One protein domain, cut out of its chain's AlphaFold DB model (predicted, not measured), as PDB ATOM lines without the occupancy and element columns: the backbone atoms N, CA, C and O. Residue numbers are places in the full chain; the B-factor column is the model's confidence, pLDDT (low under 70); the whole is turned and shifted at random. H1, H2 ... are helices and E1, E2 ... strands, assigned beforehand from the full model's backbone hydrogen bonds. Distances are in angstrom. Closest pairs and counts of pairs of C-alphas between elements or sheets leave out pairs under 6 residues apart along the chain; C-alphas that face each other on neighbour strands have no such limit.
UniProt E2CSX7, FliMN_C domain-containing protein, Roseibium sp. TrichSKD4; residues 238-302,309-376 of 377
ATOM      1  N   ARG A 238      57.055  -4.525 306.733       70.31
ATOM      2  CA  ARG A 238      57.315  -5.371 305.570       70.31
ATOM      3  C   ARG A 238      57.937  -4.564 304.444       70.31
ATOM      4  O   ARG A 238      57.648  -3.373 304.291       70.31
ATOM      5  N   ASP A 239      58.728  -5.247 303.628       79.25
ATOM      6  CA  ASP A 239      59.224  -4.706 302.372       79.25
ATOM      7  C   ASP A 239      58.098  -4.675 301.335       79.25
ATOM      8  O   ASP A 239      57.670  -5.691 300.788       79.25
ATOM      9  N   VAL A 240      57.635  -3.466 301.054       88.25
ATOM     10  CA  VAL A 240      56.710  -3.142 299.975       88.25
ATOM     11  C   VAL A 240      57.524  -2.586 298.816       88.25
ATOM     12  O   VAL A 240      58.250  -1.605 298.960       88.25
ATOM     13  N   GLN A 241      57.434  -3.205 297.651       91.81
ATOM     14  CA  GLN A 241      58.283  -2.882 296.512       91.81
ATOM     15  C   GLN A 241      57.501  -2.062 295.489       91.81
ATOM     16  O   GLN A 241      56.361  -2.375 295.163       91.81
ATOM     17  N   ILE A 242      58.117  -1.006 294.971       92.38
ATOM     18  CA  ILE A 242      57.568  -0.236 293.853       92.38
ATOM     19  C   ILE A 242      58.139  -0.838 292.583       92.38
ATOM     20  O   ILE A 242      59.357  -0.837 292.426       92.38
ATOM     21  N   SER A 243      57.276  -1.320 291.697       92.88
ATOM     22  CA  SER A 243      57.634  -1.849 290.385       92.88
ATOM     23  C   SER A 243      57.361  -0.816 289.289       92.88
ATOM     24  O   SER A 243      56.349  -0.119 289.315       92.88
ATOM     25  N   PHE A 244      58.254  -0.720 288.303       90.56
ATOM     26  CA  PHE A 244      58.044   0.037 287.059       90.56
ATOM     27  C   PHE A 244      57.243  -0.738 286.001       90.56
ATOM     28  O   PHE A 244      57.156  -0.280 284.865       90.56
ATOM     29  N   GLY A 245      56.715  -1.907 286.361       88.81
ATOM     30  CA  GLY A 245      55.973  -2.797 285.479       88.81
ATOM     31  C   GLY A 245      56.544  -4.209 285.494       88.81
ATOM     32  O   GLY A 245      57.584  -4.482 286.107       88.81
ATOM     33  N   SER A 246      55.851  -5.107 284.807       89.19
ATOM     34  CA  SER A 246      56.270  -6.490 284.631       89.19
ATOM     35  C   SER A 246      56.195  -6.907 283.164       89.19
ATOM     36  O   SER A 246      55.498  -6.291 282.360       89.19
ATOM     37  N   VAL A 247      56.975  -7.922 282.801       91.00
ATOM     38  CA  VAL A 247      56.949  -8.548 281.476       91.00
ATOM     39  C   VAL A 247      56.933 -10.057 281.667       91.00
ATOM     40  O   VAL A 247      57.715 -10.598 282.451       91.00
ATOM     41  N   LEU A 248      56.050 -10.730 280.937       90.19
ATOM     42  CA  LEU A 248      56.024 -12.184 280.847       90.19
ATOM     43  C   LEU A 248      57.000 -12.624 279.758       90.19
ATOM     44  O   LEU A 248      56.907 -12.170 278.618       90.19
ATOM     45  N   LEU A 249      57.943 -13.486 280.123       90.44
ATOM     46  CA  LEU A 249      58.920 -14.076 279.215       90.44
ATOM     47  C   LEU A 249      58.872 -15.594 279.313       90.44
ATOM     48  O   LEU A 249      58.640 -16.163 280.379       90.44
ATOM     49  N   MET A 250      59.157 -16.268 278.210       91.06
ATOM     50  CA  MET A 250      59.394 -17.706 278.238       91.06
ATOM     51  C   MET A 250      60.735 -18.006 278.934       91.06
ATOM     52  O   MET A 250      61.664 -17.195 278.846       91.06
ATOM     53  N   PRO A 251      60.898 -19.172 279.588       91.38
ATOM     54  CA  PRO A 251      62.159 -19.545 280.231       91.38
ATOM     55  C   PRO A 251      63.373 -19.425 279.301       91.38
ATOM     56  O   PRO A 251      64.417 -18.910 279.699       91.38
ATOM     57  N   GLU A 252      63.223 -19.804 278.027       91.50
ATOM     58  CA  GLU A 252      64.306 -19.717 277.048       91.50
ATOM     59  C   GLU A 252      64.690 -18.271 276.703       91.50
ATOM     60  O   GLU A 252      65.816 -18.032 276.264       91.50
ATOM     61  N   GLU A 253      63.769 -17.317 276.850       91.88
ATOM     62  CA  GLU A 253      64.032 -15.889 276.647       91.88
ATOM     63  C   GLU A 253      64.805 -15.319 277.834       91.88
ATOM     64  O   GLU A 253      65.783 -14.600 277.626       91.88
ATOM     65  N   VAL A 254      64.440 -15.709 279.061       90.69
ATOM     66  CA  VAL A 254      65.179 -15.336 280.277       90.69
ATOM     67  C   VAL A 254      66.613 -15.873 280.226       90.69
ATOM     68  O   VAL A 254      67.557 -15.128 280.485       90.69
ATOM     69  N   ASP A 255      66.803 -17.120 279.791       90.31
ATOM     70  CA  ASP A 255      68.131 -17.732 279.632       90.31
ATOM     71  C   ASP A 255      69.020 -17.011 278.604       90.31
ATOM     72  O   ASP A 255      70.258 -17.036 278.696       90.31
ATOM     73  N   GLN A 256      68.395 -16.386 277.604       93.06
ATOM     74  CA  GLN A 256      69.071 -15.656 276.536       93.06
ATOM     75  C   GLN A 256      69.399 -14.207 276.902       93.06
ATOM     76  O   GLN A 256      70.228 -13.616 276.206       93.06
ATOM     77  N   LEU A 257      68.821 -13.658 277.977       93.94
ATOM     78  CA  LEU A 257      69.118 -12.297 278.422       93.94
ATOM     79  C   LEU A 257      70.604 -12.148 278.761       93.94
ATOM     80  O   LEU A 257      71.181 -12.900 279.554       93.94
ATOM     81  N   ALA A 258      71.225 -11.140 278.162       94.38
ATOM     82  CA  ALA A 258      72.623 -10.801 278.342       94.38
ATOM     83  C   ALA A 258      72.798  -9.355 278.826       94.38
ATOM     84  O   ALA A 258      71.933  -8.491 278.684       94.38
ATOM     85  N   ASN A 259      73.978  -9.069 279.385       94.81
ATOM     86  CA  ASN A 259      74.367  -7.699 279.710       94.81
ATOM     87  C   ASN A 259      74.322  -6.829 278.445       94.81
ATOM     88  O   ASN A 259      74.962  -7.134 277.436       94.81
ATOM     89  N   GLY A 260      73.595  -5.719 278.539       94.62
ATOM     90  CA  GLY A 260      73.420  -4.745 277.475       94.62
ATOM     91  C   GLY A 260      72.086  -4.857 276.747       94.62
ATOM     92  O   GLY A 260      71.718  -3.877 276.094       94.62
ATOM     93  N   ASP A 261      71.368  -5.974 276.897       95.62
ATOM     94  CA  ASP A 261      70.025  -6.144 276.344       95.62
ATOM     95  C   ASP A 261      69.051  -5.153 276.980       95.62
ATOM     96  O   ASP A 261      69.223  -4.731 278.125       95.62
ATOM     97  N   VAL A 262      68.033  -4.752 276.219       94.44
ATOM     98  CA  VAL A 262      67.014  -3.799 276.665       94.44
ATOM     99  C   VAL A 262      65.658  -4.480 276.627       94.44
ATOM    100  O   VAL A 262      65.174  -4.842 275.557       94.44
ATOM    101  N   ILE A 263      65.048  -4.625 277.800       93.75
ATOM    102  CA  ILE A 263      63.682  -5.122 277.948       93.75
ATOM    103  C   ILE A 263      62.747  -3.917 277.861       93.75
ATOM    104  O   ILE A 263      62.853  -2.990 278.664       93.75
ATOM    105  N   VAL A 264      61.876  -3.888 276.858       91.12
ATOM    106  CA  VAL A 264      60.965  -2.761 276.623       91.12
ATOM    107  C   VAL A 264      59.765  -2.868 277.560       91.12
ATOM    108  O   VAL A 264      59.176  -3.936 277.681       91.12
ATOM    109  N   LEU A 265      59.398  -1.759 278.206       88.88
ATOM    110  CA  LEU A 265      58.200  -1.668 279.039       88.88
ATOM    111  C   LEU A 265      57.039  -1.210 278.151       88.88
ATOM    112  O   LEU A 265      56.971  -0.039 277.776       88.88
ATOM    113  N   GLU A 266      56.155  -2.131 277.765       74.94
ATOM    114  CA  GLU A 266      55.102  -1.860 276.770       74.94
ATOM    115  C   GLU A 266      54.111  -0.769 277.215       74.94
ATOM    116  O   GLU A 266      53.614   0.000 276.391       74.94
ATOM    117  N   GLU A 267      53.887  -0.642 278.523       70.12
ATOM    118  CA  GLU A 267      52.921   0.291 279.121       70.12
ATOM    119  C   GLU A 267      53.527   1.652 279.501       70.12
ATOM    120  O   GLU A 267      52.861   2.528 280.054       70.12
ATOM    121  N   ALA A 268      54.800   1.876 279.180       70.19
ATOM    122  CA  ALA A 268      55.498   3.104 279.516       70.19
ATOM    123  C   ALA A 268      55.424   4.137 278.380       70.19
ATOM    124  O   ALA A 268      56.286   4.188 277.497       70.19
ATOM    125  N   GLN A 269      54.404   4.999 278.416       66.00
ATOM    126  CA  GLN A 269      54.268   6.124 277.487       66.00
ATOM    127  C   GLN A 269      54.663   7.451 278.147       66.00
ATOM    128  O   GLN A 269      53.930   8.024 278.949       66.00
ATOM    129  N   GLY A 270      55.818   7.993 277.750       70.00
ATOM    130  CA  GLY A 270      56.288   9.300 278.216       70.00
ATOM    131  C   GLY A 270      57.011   9.248 279.573       70.00
ATOM    132  O   GLY A 270      57.709   8.276 279.858       70.00
ATOM    133  N   PRO A 271      56.948  10.317 280.394       71.56
ATOM    134  CA  PRO A 271      57.674  10.382 281.667       71.56
ATOM    135  C   PRO A 271      57.024   9.559 282.795       71.56
ATOM    136  O   PRO A 271      57.638   9.393 283.857       71.56
ATOM    137  N   GLU A 272      55.798   9.085 282.577       82.44
ATOM    138  CA  GLU A 272      54.999   8.308 283.522       82.44
ATOM    139  C   GLU A 272      55.123   6.816 283.203       82.44
ATOM    140  O   GLU A 272      55.043   6.404 282.047       82.44
ATOM    141  N   LEU A 273      55.352   6.012 284.240       86.25
ATOM    142  CA  LEU A 273      55.436   4.558 284.149       86.25
ATOM    143  C   LEU A 273      54.226   3.961 284.858       86.25
ATOM    144  O   LEU A 273      53.976   4.306 286.016       86.25
ATOM    145  N   GLN A 274      53.493   3.083 284.185       88.56
ATOM    146  CA  GLN A 274      52.524   2.216 284.848       88.56
ATOM    147  C   GLN A 274      53.276   1.039 285.466       88.56
ATOM    148  O   GLN A 274      54.216   0.519 284.871       88.56
ATOM    149  N   GLY A 275      52.918   0.679 286.689       90.19
ATOM    150  CA  GLY A 275      53.529  -0.442 287.379       90.19
ATOM    151  C   GLY A 275      52.698  -0.875 288.570       90.19
ATOM    152  O   GLY A 275      51.535  -0.498 288.696       90.19
ATOM    153  N   ASP A 276      53.323  -1.620 289.471       90.94
ATOM    154  CA  ASP A 276      52.635  -2.259 290.587       90.94
ATOM    155  C   ASP A 276      53.327  -1.987 291.915       90.94
ATOM    156  O   ASP A 276      54.553  -1.897 292.016       90.94
ATOM    157  N   LEU A 277      52.522  -1.893 292.963       90.94
ATOM    158  CA  LEU A 277      52.971  -2.043 294.329       90.94
ATOM    159  C   LEU A 277      52.974  -3.532 294.661       90.94
ATOM    160  O   LEU A 277      51.908  -4.148 294.749       90.94
ATOM    161  N   LEU A 278      54.162  -4.094 294.851       86.25
ATOM    162  CA  LEU A 278      54.327  -5.494 295.211       86.25
ATOM    163  C   LEU A 278      54.445  -5.632 296.729       86.25
ATOM    164  O   LEU A 278      55.229  -4.928 297.368       86.25
ATOM    165  N   ILE A 279      53.699  -6.566 297.306       82.12
ATOM    166  CA  ILE A 279      53.816  -6.966 298.709       82.12
ATOM    167  C   ILE A 279      54.284  -8.412 298.695       82.12
ATOM    168  O   ILE A 279      53.620  -9.256 298.100       82.12
ATOM    169  N   GLU A 280      55.455  -8.681 299.277       75.31
ATOM    170  CA  GLU A 280      56.042 -10.035 299.288       75.31
ATOM    171  C   GLU A 280      56.167 -10.638 297.869       75.31
ATOM    172  O   GLU A 280      56.006 -11.834 297.652       75.31
ATOM    173  N   GLY A 281      56.435  -9.784 296.872       69.25
ATOM    174  CA  GLY A 281      56.596 -10.180 295.468       69.25
ATOM    175  C   GLY A 281      55.293 -10.342 294.675       69.25
ATOM    176  O   GLY A 281      55.357 -10.570 293.470       69.25
ATOM    177  N   GLN A 282      54.123 -10.179 295.300       76.38
ATOM    178  CA  GLN A 282      52.821 -10.257 294.628       76.38
ATOM    179  C   GLN A 282      52.251  -8.867 294.339       76.38
ATOM    180  O   GLN A 282      52.324  -7.984 295.196       76.38
ATOM    181  N   SER A 283      51.657  -8.667 293.155       82.12
ATOM    182  CA  SER A 283      50.983  -7.403 292.825       82.12
ATOM    183  C   SER A 283      49.763  -7.200 293.722       82.12
ATOM    184  O   SER A 283      48.852  -8.027 293.749       82.12
ATOM    185  N   ALA A 284      49.768  -6.102 294.479       83.44
ATOM    186  CA  ALA A 284      48.696  -5.743 295.400       83.44
ATOM    187  C   ALA A 284      47.877  -4.548 294.902       83.44
ATOM    188  O   ALA A 284      46.657  -4.521 295.060       83.44
ATOM    189  N   TYR A 285      48.544  -3.547 294.320       89.19
ATOM    190  CA  TYR A 285      47.895  -2.340 293.816       89.19
ATOM    191  C   TYR A 285      48.588  -1.823 292.557       89.19
ATOM    192  O   TYR A 285      49.809  -1.681 292.577       89.19
ATOM    193  N   PRO A 286      47.843  -1.406 291.526       90.31
ATOM    194  CA  PRO A 286      48.434  -0.699 290.407       90.31
ATOM    195  C   PRO A 286      48.835   0.714 290.831       90.31
ATOM    196  O   PRO A 286      48.140   1.395 291.599       90.31
ATOM    197  N   ILE A 287      49.967   1.172 290.314       92.25
ATOM    198  CA  ILE A 287      50.542   2.481 290.601       92.25
ATOM    199  C   ILE A 287      50.960   3.192 289.315       92.25
ATOM    200  O   ILE A 287      51.360   2.583 288.327       92.25
ATOM    201  N   VAL A 288      50.928   4.521 289.357       90.81
ATOM    202  CA  VAL A 288      51.598   5.371 288.369       90.81
ATOM    203  C   VAL A 288      52.836   5.968 289.015       90.81
ATOM    204  O   VAL A 288      52.758   6.606 290.071       90.81
ATOM    205  N   VAL A 289      53.987   5.764 288.379       88.25
ATOM    206  CA  VAL A 289      55.288   6.218 288.862       88.25
ATOM    207  C   VAL A 289      55.821   7.348 287.992       88.25
ATOM    208  O   VAL A 289      56.161   7.187 286.821       88.25
ATOM    209  N   THR A 290      55.955   8.512 288.609       86.31
ATOM    210  CA  THR A 290      56.582   9.706 288.034       86.31
ATOM    211  C   THR A 290      58.033   9.822 288.524       86.31
ATOM    212  O   THR A 290      58.454   9.060 289.400       86.31
ATOM    213  N   PRO A 291      58.840  10.773 288.016       81.56
ATOM    214  CA  PRO A 291      60.186  10.998 288.546       81.56
ATOM    215  C   PRO A 291      60.241  11.340 290.046       81.56
ATOM    216  O   PRO A 291      61.262  11.083 290.677       81.56
ATOM    217  N   SER A 292      59.175  11.915 290.620       80.94
ATOM    218  CA  SER A 292      59.169  12.444 291.993       80.94
ATOM    219  C   SER A 292      58.240  11.726 292.973       80.94
ATOM    220  O   SER A 292      58.317  12.010 294.167       80.94
ATOM    221  N   LYS A 293      57.346  10.849 292.500       87.38
ATOM    222  CA  LYS A 293      56.388  10.121 293.346       87.38
ATOM    223  C   LYS A 293      55.814   8.886 292.657       87.38
ATOM    224  O   LYS A 293      55.764   8.836 291.426       87.38
ATOM    225  N   ALA A 294      55.306   7.957 293.461       90.62
ATOM    226  CA  ALA A 294      54.425   6.875 293.029       90.62
ATOM    227  C   ALA A 294      53.031   7.067 293.648       90.62
ATOM    228  O   ALA A 294      52.921   7.489 294.802       90.62
ATOM    229  N   THR A 295      51.966   6.795 292.897       92.94
ATOM    230  CA  THR A 295      50.582   6.989 293.359       92.94
ATOM    231  C   THR A 295      49.727   5.782 293.010       92.94
ATOM    232  O   THR A 295      49.754   5.340 291.866       92.94
ATOM    233  N   ILE A 296      48.952   5.278 293.973       93.25
ATOM    234  CA  ILE A 296      48.015   4.169 293.749       93.25
ATOM    235  C   ILE A 296      46.854   4.642 292.880       93.25
ATOM    236  O   ILE A 296      46.211   5.649 293.186       93.25
ATOM    237  N   VAL A 297      46.560   3.898 291.819       91.94
ATOM    238  CA  VAL A 297      45.475   4.192 290.878       91.94
ATOM    239  C   VAL A 297      44.400   3.103 290.933       91.94
ATOM    240  O   VAL A 297      44.637   2.034 291.499       91.94
ATOM    241  N   PRO A 298      43.179   3.367 290.432       89.00
ATOM    242  CA  PRO A 298      42.193   2.309 290.265       89.00
ATOM    243  C   PRO A 298      42.762   1.195 289.379       89.00
ATOM    244  O   PRO A 298      43.496   1.513 288.438       89.00
ATOM    245  N   PRO A 299      42.413  -0.075 289.638       83.38
ATOM    246  CA  PRO A 299      42.765  -1.141 288.720       83.38
ATOM    247  C   PRO A 299      42.213  -0.832 287.329       83.38
ATOM    248  O   PRO A 299      41.089  -0.317 287.228       83.38
ATOM    249  N   PRO A 300      42.991  -1.098 286.266       78.38
ATOM    250  CA  PRO A 300      42.447  -1.038 284.923       78.38
ATOM    251  C   PRO A 300      41.247  -1.989 284.840       78.38
ATOM    252  O   PRO A 300      41.189  -3.010 285.528       78.38
ATOM    253  N   GLU A 301      40.251  -1.639 284.029       75.75
ATOM    254  CA  GLU A 301      39.160  -2.561 283.712       75.75
ATOM    255  C   GLU A 301      39.765  -3.729 282.906       75.75
ATOM    256  O   GLU A 301      39.947  -3.616 281.698       75.75
ATOM    257  N   GLU A 302      40.181  -4.808 283.580       62.31
ATOM    258  CA  GLU A 302      40.889  -5.921 282.938       62.31
ATOM    259  C   GLU A 302      40.012  -6.681 281.931       62.31
ATOM    260  O   GLU A 302      38.969  -7.249 282.269       62.31
ATOM    261  N   ALA A 309      50.425 -21.413 280.819       65.75
ATOM    262  CA  ALA A 309      51.219 -22.254 281.710       65.75
ATOM    263  C   ALA A 309      52.684 -22.323 281.231       65.75
ATOM    264  O   ALA A 309      52.945 -22.846 280.147       65.75
ATOM    265  N   GLY A 310      53.619 -21.825 282.049       79.50
ATOM    266  CA  GLY A 310      55.065 -21.902 281.807       79.50
ATOM    267  C   GLY A 310      55.792 -20.567 281.600       79.50
ATOM    268  O   GLY A 310      57.014 -20.586 281.511       79.50
ATOM    269  N   GLU A 311      55.087 -19.435 281.544       87.00
ATOM    270  CA  GLU A 311      55.714 -18.107 281.462       87.00
ATOM    271  C   GLU A 311      56.321 -17.685 282.815       87.00
ATOM    272  O   GLU A 311      55.792 -17.996 283.886       87.00
ATOM    273  N   LEU A 312      57.461 -16.994 282.765       89.12
ATOM    274  CA  LEU A 312      58.138 -16.390 283.909       89.12
ATOM    275  C   LEU A 312      57.849 -14.891 283.931       89.12
ATOM    276  O   LEU A 312      58.009 -14.203 282.922       89.12
ATOM    277  N   MET A 313      57.464 -14.371 285.092       89.56
ATOM    278  CA  MET A 313      57.189 -12.950 285.259       89.56
ATOM    279  C   MET A 313      58.443 -12.228 285.740       89.56
ATOM    280  O   MET A 313      58.900 -12.440 286.866       89.56
ATOM    281  N   LEU A 314      58.975 -11.335 284.905       92.44
ATOM    282  CA  LEU A 314      60.019 -10.401 285.307       92.44
ATOM    283  C   LEU A 314      59.402  -9.097 285.811       92.44
ATOM    284  O   LEU A 314      58.640  -8.463 285.091       92.44
ATOM    285  N   SER A 315      59.752  -8.680 287.026       92.69
ATOM    286  CA  SER A 315      59.340  -7.405 287.635       92.69
ATOM    287  C   SER A 315      60.545  -6.492 287.856       92.69
ATOM    288  O   SER A 315      61.624  -6.961 288.220       92.69
ATOM    289  N   PHE A 316      60.371  -5.182 287.666       94.31
ATOM    290  CA  PHE A 316      61.476  -4.214 287.701       94.31
ATOM    291  C   PHE A 316      61.336  -3.243 288.871       94.31
ATOM    292  O   PHE A 316      60.544  -2.304 288.816       94.31
ATOM    293  N   VAL A 317      62.128  -3.444 289.923       93.94
ATOM    294  CA  VAL A 317      61.970  -2.780 291.223       93.94
ATOM    295  C   VAL A 317      63.038  -1.697 291.432       93.94
ATOM    296  O   VAL A 317      64.175  -2.005 291.792       93.94
ATOM    297  N   PRO A 318      62.719  -0.404 291.230       92.25
ATOM    298  CA  PRO A 318      63.601   0.719 291.579       92.25
ATOM    299  C   PRO A 318      63.759   0.986 293.079       92.25
ATOM    300  O   PRO A 318      64.731   1.628 293.474       92.25
ATOM    301  N   ALA A 319      62.784   0.609 293.911       91.00
ATOM    302  CA  ALA A 319      62.791   0.947 295.331       91.00
ATOM    303  C   ALA A 319      61.971  -0.024 296.177       91.00
ATOM    304  O   ALA A 319      60.967  -0.581 295.731       91.00
ATOM    305  N   LYS A 320      62.382  -0.136 297.442       90.12
ATOM    306  CA  LYS A 320      61.685  -0.862 298.503       90.12
ATOM    307  C   LYS A 320      61.326   0.120 299.613       90.12
ATOM    308  O   LYS A 320      62.116   1.003 299.948       90.12
ATOM    309  N   LEU A 321      60.124  -0.018 300.146       88.25
ATOM    310  CA  LEU A 321      59.568   0.772 301.230       88.25
ATOM    311  C   LEU A 321      59.300  -0.155 302.404       88.25
ATOM    312  O   LEU A 321      58.630  -1.166 302.249       88.25
ATOM    313  N   ALA A 322      59.760   0.222 303.589       82.81
ATOM    314  CA  ALA A 322      59.427  -0.499 304.807       82.81
ATOM    315  C   ALA A 322      58.100   0.044 305.365       82.81
ATOM    316  O   ALA A 322      58.073   1.160 305.897       82.81
ATOM    317  N   MET A 323      57.015  -0.724 305.243       80.81
ATOM    318  CA  MET A 323      55.665  -0.342 305.683       80.81
ATOM    319  C   MET A 323      55.093  -1.349 306.669       80.81
ATOM    320  O   MET A 323      55.199  -2.551 306.478       80.81
ATOM    321  N   THR A 324      54.437  -0.871 307.714       75.19
ATOM    322  CA  THR A 324      53.717  -1.732 308.651       75.19
ATOM    323  C   THR A 324      52.433  -2.290 308.056       75.19
ATOM    324  O   THR A 324      51.820  -1.666 307.192       75.19
ATOM    325  N   ASP A 325      51.949  -3.413 308.586       68.81
ATOM    326  CA  ASP A 325      50.662  -4.003 308.182       68.81
ATOM    327  C   ASP A 325      49.504  -2.995 308.260       68.81
ATOM    328  O   ASP A 325      48.636  -2.962 307.391       68.81
ATOM    329  N   ASN A 326      49.510  -2.109 309.263       71.31
ATOM    330  CA  ASN A 326      48.501  -1.053 309.381       71.31
ATOM    331  C   ASN A 326      48.627   0.001 308.278       71.31
ATOM    332  O   ASN A 326      47.611   0.498 307.798       71.31
ATOM    333  N   GLU A 327      49.851   0.357 307.886       81.25
ATOM    334  CA  GLU A 327      50.090   1.280 306.775       81.25
ATOM    335  C   GLU A 327      49.672   0.649 305.443       81.25
ATOM    336  O   GLU A 327      49.027   1.325 304.647       81.25
ATOM    337  N   ILE A 328      49.954  -0.642 305.245       80.50
ATOM    338  CA  ILE A 328      49.548  -1.424 304.069       80.50
ATOM    339  C   ILE A 328      48.020  -1.508 303.966       80.50
ATOM    340  O   ILE A 328      47.451  -1.188 302.928       80.50
ATOM    341  N   VAL A 329      47.329  -1.878 305.048       77.94
ATOM    342  CA  VAL A 329      45.855  -1.954 305.084       77.94
ATOM    343  C   VAL A 329      45.212  -0.571 304.919       77.94
ATOM    344  O   VAL A 329      44.086  -0.452 304.434       77.94
ATOM    345  N   ALA A 330      45.912   0.495 305.313       84.19
ATOM    346  CA  ALA A 330      45.447   1.864 305.133       84.19
ATOM    347  C   ALA A 330      45.642   2.404 303.704       84.19
ATOM    348  O   ALA A 330      45.130   3.493 303.416       84.19
ATOM    349  N   LEU A 331      46.346   1.682 302.822       87.62
ATOM    350  CA  LEU A 331      46.534   2.069 301.426       87.62
ATOM    351  C   LEU A 331      45.196   2.144 300.690       87.62
ATOM    352  O   LEU A 331      44.303   1.315 300.860       87.62
ATOM    353  N   LYS A 332      45.046   3.188 299.873       91.81
ATOM    354  CA  LYS A 332      43.846   3.460 299.084       91.81
ATOM    355  C   LYS A 332      44.247   4.062 297.749       91.81
ATOM    356  O   LYS A 332      45.329   4.632 297.608       91.81
ATOM    357  N   VAL A 333      43.335   3.999 296.788       91.38
ATOM    358  CA  VAL A 333      43.459   4.758 295.542       91.38
ATOM    359  C   VAL A 333      43.677   6.240 295.854       91.38
ATOM    360  O   VAL A 333      42.979   6.822 296.687       91.38
ATOM    361  N   GLY A 334      44.658   6.837 295.184       92.38
ATOM    362  CA  GLY A 334      45.109   8.209 295.390       92.38
ATOM    363  C   GLY A 334      46.185   8.373 296.466       92.38
ATOM    364  O   GLY A 334      46.719   9.473 296.593       92.38
ATOM    365  N   THR A 335      46.535   7.325 297.224       92.94
ATOM    366  CA  THR A 335      47.647   7.395 298.181       92.94
ATOM    367  C   THR A 335      48.966   7.606 297.440       92.94
ATOM    368  O   THR A 335      49.310   6.850 296.531       92.94
ATOM    369  N   GLU A 336      49.711   8.633 297.849       92.62
ATOM    370  CA  GLU A 336      51.071   8.888 297.382       92.62
ATOM    371  C   GLU A 336      52.074   8.146 298.265       92.62
ATOM    372  O   GLU A 336      52.053   8.263 299.492       92.62
ATOM    373  N   LEU A 337      52.958   7.384 297.630       90.12
ATOM    374  CA  LEU A 337      54.001   6.622 298.295       90.12
ATOM    375  C   LEU A 337      55.298   7.442 298.336       90.12
ATOM    376  O   LEU A 337      55.640   8.096 297.343       90.12
ATOM    377  N   PRO A 338      56.044   7.404 299.455       81.12
ATOM    378  CA  PRO A 338      57.302   8.124 299.593       81.12
ATOM    379  C   PRO A 338      58.389   7.462 298.735       81.12
ATOM    380  O   PRO A 338      59.141   6.617 299.201       81.12
ATOM    381  N   PHE A 339      58.466   7.853 297.464       82.19
ATOM    382  CA  PHE A 339      59.387   7.305 296.471       82.19
ATOM    383  C   PHE A 339      60.226   8.412 295.841       82.19
ATOM    384  O   PHE A 339      59.689   9.408 295.364       82.19
ATOM    385  N   GLN A 340      61.539   8.205 295.784       72.88
ATOM    386  CA  GLN A 340      62.440   8.996 294.952       72.88
ATOM    387  C   GLN A 340      63.149   8.062 293.984       72.88
ATOM    388  O   GLN A 340      63.770   7.083 294.399       72.88
ATOM    389  N   ARG A 341      63.041   8.362 292.689       74.62
ATOM    390  CA  ARG A 341      63.681   7.565 291.647       74.62
ATOM    391  C   ARG A 341      65.208   7.618 291.822       74.62
ATOM    392  O   ARG A 341      65.740   8.721 291.968       74.62
ATOM    393  N   PRO A 342      65.919   6.477 291.761       79.94
ATOM    394  CA  PRO A 342      67.379   6.467 291.798       79.94
ATOM    395  C   PRO A 342      67.962   7.348 290.686       79.94
ATOM    396  O   PRO A 342      67.540   7.247 289.534       79.94
ATOM    397  N   GLU A 343      68.941   8.202 291.006       73.88
ATOM    398  CA  GLU A 343      69.516   9.163 290.043       73.88
ATOM    399  C   GLU A 343      70.187   8.484 288.841       73.88
ATOM    400  O   GLU A 343      70.182   9.011 287.731       73.88
ATOM    401  N   ASN A 344      70.742   7.291 289.049       82.38
ATOM    402  CA  ASN A 344      71.340   6.462 288.003       82.38
ATOM    403  C   ASN A 344      70.313   5.601 287.247       82.38
ATOM    404  O   ASN A 344      70.691   4.891 286.318       82.38
ATOM    405  N   GLY A 345      69.036   5.647 287.640       83.62
ATOM    406  CA  GLY A 345      67.982   4.807 287.083       83.62
ATOM    407  C   GLY A 345      68.117   3.328 287.442       83.62
ATOM    408  O   GLY A 345      67.498   2.514 286.766       83.62
ATOM    409  N   ALA A 346      68.913   2.974 288.456       90.69
ATOM    410  CA  ALA A 346      69.125   1.583 288.839       90.69
ATOM    411  C   ALA A 346      67.810   0.890 289.218       90.69
ATOM    412  O   ALA A 346      66.972   1.459 289.921       90.69
ATOM    413  N   VAL A 347      67.658  -0.349 288.761       94.31
ATOM    414  CA  VAL A 347      66.522  -1.218 289.071       94.31
ATOM    415  C   VAL A 347      67.008  -2.623 289.403       94.31
ATOM    416  O   VAL A 347      67.951  -3.137 288.796       94.31
ATOM    417  N   GLU A 348      66.348  -3.254 290.364       94.50
ATOM    418  CA  GLU A 348      66.465  -4.685 290.615       94.50
ATOM    419  C   GLU A 348      65.523  -5.439 289.669       94.50
ATOM    420  O   GLU A 348      64.397  -5.004 289.432       94.50
ATOM    421  N   ILE A 349      65.993  -6.547 289.098       94.69
ATOM    422  CA  ILE A 349      65.182  -7.422 288.247       94.69
ATOM    423  C   ILE A 349      64.798  -8.630 289.093       94.69
ATOM    424  O   ILE A 349      65.677  -9.361 289.559       94.69
ATOM    425  N   LEU A 350      63.499  -8.828 289.296       92.25
ATOM    426  CA  LEU A 350      62.949  -9.980 290.002       92.25
ATOM    427  C   LEU A 350      62.322 -10.949 289.001       92.25
ATOM    428  O   LEU A 350      61.606 -10.500 288.116       92.25
ATOM    429  N   CYS A 351      62.548 -12.250 289.151       91.25
ATOM    430  CA  CYS A 351      61.867 -13.312 288.416       91.25
ATOM    431  C   CYS A 351      60.971 -14.070 289.395       91.25
ATOM    432  O   CYS A 351      61.471 -14.639 290.363       91.25
ATOM    433  N   ASN A 352      59.653 -14.030 289.190       87.00
ATOM    434  CA  ASN A 352      58.664 -14.629 290.098       87.00
ATOM    435  C   ASN A 352      58.867 -14.232 291.580       87.00
ATOM    436  O   ASN A 352      58.670 -15.038 292.483       87.00
ATOM    437  N   GLY A 353      59.284 -12.985 291.825       83.50
ATOM    438  CA  GLY A 353      59.538 -12.442 293.165       83.50
ATOM    439  C   GLY A 353      60.964 -12.646 293.694       83.50
ATOM    440  O   GLY A 353      61.360 -11.953 294.632       83.50
ATOM    441  N   GLU A 354      61.772 -13.507 293.075       87.50
ATOM    442  CA  GLU A 354      63.162 -13.741 293.475       87.50
ATOM    443  C   GLU A 354      64.136 -12.859 292.697       87.50
ATOM    444  O   GLU A 354      63.924 -12.542 291.530       87.50
ATOM    445  N   LYS A 355      65.243 -12.457 293.325       90.44
ATOM    446  CA  LYS A 355      66.244 -11.621 292.660       90.44
ATOM    447  C   LYS A 355      66.930 -12.387 291.529       90.44
ATOM    448  O   LYS A 355      67.721 -13.288 291.782       90.44
ATOM    449  N   ALA A 356      66.707 -11.932 290.300       92.69
ATOM    450  CA  ALA A 356      67.312 -12.488 289.095       92.69
ATOM    451  C   ALA A 356      68.390 -11.581 288.496       92.69
ATOM    452  O   ALA A 356      69.164 -12.030 287.663       92.69
ATOM    453  N   GLY A 357      68.480 -10.302 288.872       94.25
ATOM    454  CA  GLY A 357      69.515  -9.432 288.317       94.25
ATOM    455  C   GLY A 357      69.372  -7.955 288.643       94.25
ATOM    456  O   GLY A 357      68.687  -7.555 289.585       94.25
ATOM    457  N   SER A 358      70.047  -7.130 287.846       95.44
ATOM    458  CA  SER A 358      69.989  -5.672 287.925       95.44
ATOM    459  C   SER A 358      70.082  -5.020 286.546       95.44
ATOM    460  O   SER A 358      70.644  -5.570 285.594       95.44
ATOM    461  N   GLY A 359      69.527  -3.817 286.433       96.00
ATOM    462  CA  GLY A 359      69.542  -3.028 285.209       96.00
ATOM    463  C   GLY A 359      69.442  -1.534 285.481       96.00
ATOM    464  O   GLY A 359      69.397  -1.100 286.629       96.00
ATOM    465  N   ASN A 360      69.378  -0.738 284.414       95.19
ATOM    466  CA  ASN A 360      68.984   0.665 284.515       95.19
ATOM    467  C   ASN A 360      67.799   0.965 283.616       95.19
ATOM    468  O   ASN A 360      67.743   0.517 282.471       95.19
ATOM    469  N   LEU A 361      66.917   1.816 284.114       92.25
ATOM    470  CA  LEU A 361      65.889   2.464 283.330       92.25
ATOM    471  C   LEU A 361      66.540   3.357 282.260       92.25
ATOM    472  O   LEU A 361      67.315   4.263 282.568       92.25
ATOM    473  N   VAL A 362      66.210   3.105 280.998       91.94
ATOM    474  CA  VAL A 362      66.689   3.852 279.833       91.94
ATOM    475  C   VAL A 362      65.513   4.304 278.974       91.94
ATOM    476  O   VAL A 362      64.487   3.634 278.906       91.94
ATOM    477  N   LEU A 363      65.675   5.440 278.297       88.50
ATOM    478  CA  LEU A 363      64.766   5.901 277.249       88.50
ATOM    479  C   LEU A 363      65.449   5.659 275.902       88.50
ATOM    480  O   LEU A 363      66.468   6.289 275.609       88.50
ATOM    481  N   GLN A 364      64.905   4.754 275.092       83.38
ATOM    482  CA  GLN A 364      65.433   4.416 273.773       83.38
ATOM    483  C   GLN A 364      64.319   4.499 272.730       83.38
ATOM    484  O   GLN A 364      63.261   3.902 272.887       83.38
ATOM    485  N   ASP A 365      64.557   5.271 271.666       82.31
ATOM    486  CA  ASP A 365      63.628   5.434 270.538       82.31
ATOM    487  C   ASP A 365      62.203   5.871 270.943       82.31
ATOM    488  O   ASP A 365      61.224   5.580 270.261       82.31
ATOM    489  N   GLY A 366      62.091   6.613 272.052       80.62
ATOM    490  CA  GLY A 366      60.818   7.098 272.595       80.62
ATOM    491  C   GLY A 366      60.091   6.106 273.507       80.62
ATOM    492  O   GLY A 366      59.061   6.470 274.068       80.62
ATOM    493  N   CYS A 367      60.642   4.906 273.701       84.25
ATOM    494  CA  CYS A 367      60.126   3.896 274.617       84.25
ATOM    495  C   CYS A 367      61.011   3.801 275.862       84.25
ATOM    496  O   CYS A 367      62.240   3.899 275.783       84.25
ATOM    497  N   MET A 368      60.393   3.591 277.020       88.88
ATOM    498  CA  MET A 368      61.136   3.270 278.235       88.88
ATOM    499  C   MET A 368      61.451   1.773 278.258       88.88
ATOM    500  O   MET A 368      60.644   0.941 277.846       88.88
ATOM    501  N   GLY A 369      62.632   1.428 278.750       92.69
ATOM    502  CA  GLY A 369      63.052   0.044 278.900       92.69
ATOM    503  C   GLY A 369      64.060  -0.124 280.023       92.69
ATOM    504  O   GLY A 369      64.602   0.852 280.543       92.69
ATOM    505  N   ILE A 370      64.324  -1.370 280.388       94.56
ATOM    506  CA  ILE A 370      65.354  -1.740 281.347       94.56
ATOM    507  C   ILE A 370      66.541  -2.308 280.586       94.56
ATOM    508  O   ILE A 370      66.459  -3.381 279.992       94.56
ATOM    509  N   LYS A 371      67.662  -1.587 280.612       96.12
ATOM    510  CA  LYS A 371      68.934  -2.086 280.103       96.12
ATOM    511  C   LYS A 371      69.579  -2.988 281.148       96.12
ATOM    512  O   LYS A 371      70.011  -2.498 282.193       96.12
ATOM    513  N   VAL A 372      69.669  -4.278 280.850       96.31
ATOM    514  CA  VAL A 372      70.241  -5.305 281.725       96.31
ATOM    515  C   VAL A 372      71.724  -5.016 281.957       96.31
ATOM    516  O   VAL A 372      72.493  -4.840 281.010       96.31
ATOM    517  N   GLN A 373      72.134  -4.954 283.221       94.94
ATOM    518  CA  GLN A 373      73.539  -4.852 283.619       94.94
ATOM    519  C   GLN A 373      74.085  -6.207 284.055       94.94
ATOM    520  O   GLN A 373      75.193  -6.586 283.683       94.94
ATOM    521  N   GLU A 374      73.303  -6.939 284.835       93.38
ATOM    522  CA  GLU A 374      73.686  -8.229 285.384       93.38
ATOM    523  C   GLU A 374      72.448  -9.114 285.470       93.38
ATOM    524  O   GLU A 374      71.376  -8.642 285.845       93.38
ATOM    525  N   ILE A 375      72.608 -10.391 285.131       90.75
ATOM    526  CA  ILE A 375      71.588 -11.414 285.329       90.75
ATOM    527  C   ILE A 375      72.248 -12.594 286.047       90.75
ATOM    528  O   ILE A 375      73.307 -13.082 285.641       90.75
ATOM    529  N   THR A 376      71.662 -12.990 287.163       84.62
ATOM    530  CA  THR A 376      72.031 -14.145 287.972       84.62
ATOM    531  C   THR A 376      71.127 -15.294 287.542       84.62
ATOM    532  O   THR A 376      69.911 -15.132 287.482       84.62
TER     533      THR A 376
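What this domain is: This is residues 238 to 302 and 309 to 376 of the 377 residues of the protein "FliMN_C domain-containing protein" of Roseibium sp. TrichSKD4 (UniProt E2CSX7). Two strongly curled antiparallel sheets, each like part of a barrel, stand partly face to face as a sandwich with their strands crossed. The larger one folds back on itself, E2, E7 and E9 facing E11 and E3 with E10 as hinge, and short helices H1 and H2 lie towards opposite ends of the long axis. The printed part has 133 residues, with E1 E2 H1 E3 E4 E5 E6 E7 E8 H2 E9 E10 E11 along the chain; the sheet orders are E2 E7 E9 E10 E11 E3 and E6 E5 E4 E1 E8. The class is mostly strand, and the whole is compact, with a radius of gyration of the C-alphas of 14.3 A and spans of 41 by 32 by 29 A.

Where its parts are: E1, residues 238 to 242, begins at C-alpha 238 (57.315, -5.371, 305.570). E2 is residues 246 to 249, H1 251 to 256 and E3 262 to 264. E4, 273 to 279, is 18.6 A long; E5, 282 to 289, is 17.6 A and bends by 72 degrees at residue 285; E6 is 294 to 296. E7, 312 to 317, is 15.9 A and runs on into E8, 319 to 324, 16.3 A, at 86 degrees. H2, 325 to 329, begins at C-alpha 325 (50.662, -4.003, 308.182). E9, 346 to 351, is 16.6 A; E10, 354 to 364, is 26.9 A and bends by 58 degrees at residue 357; E11, 367 to 375, is 21.9 A and ends at C-alpha 375 (71.588, -11.414, 285.329).

How they stand to each other: In the six-strand sheet, N 247 of E2 and O 314 of E7 are 2.9 A apart, N 315 of E7 and O 350 of E9 2.8 A. E9, E10 and E11 form a meander, each strand the antiparallel neighbour of the one before: N 347 to O 359 is 2.9 A and N 360 to O 371 2.9 A. Edge strand E3 has N 263 2.9 A from O 370 of E11. H1 is on this sheet at a height of 4.9 A, over none of its strands; the closest C-alphas of H1 and E7, Pro 251 and Leu 312, are 6.3 A apart. In the other sheet E4, E5 and E6 form a second meander, with N 277 to O 285 at 2.7 A and N 295 to O 288 at 2.9 A. E1 has N 241 2.8 A from O 278 of E4, and N 240 2.8 A from O 321 of edge strand E8. H2 is on this sheet, with 8 pairs of C-alphas within 10 A. The sheets' facing parts are 11.4 A centre to centre, their strands at 41 degrees; E4 and E7 are near each other. In H1 and H2 every O i to N i+4 pair is within hydrogen-bond range.

The domain as a whole: The farthest C-alphas, of Asn 326 and Asp 365, are 42.2 A apart. Residues 303 to 308 are not printed; C-alphas 302 and 309 are 19.4 A apart across this cut. The link from H2 to E9 is long, 16 residues, and its residues 336 to 337 pair antiparallel with 294 to 295 of E6. Mean pLDDT of the printed part is 86.6; residues 269, 281, 302, 309 and 325 are under 70.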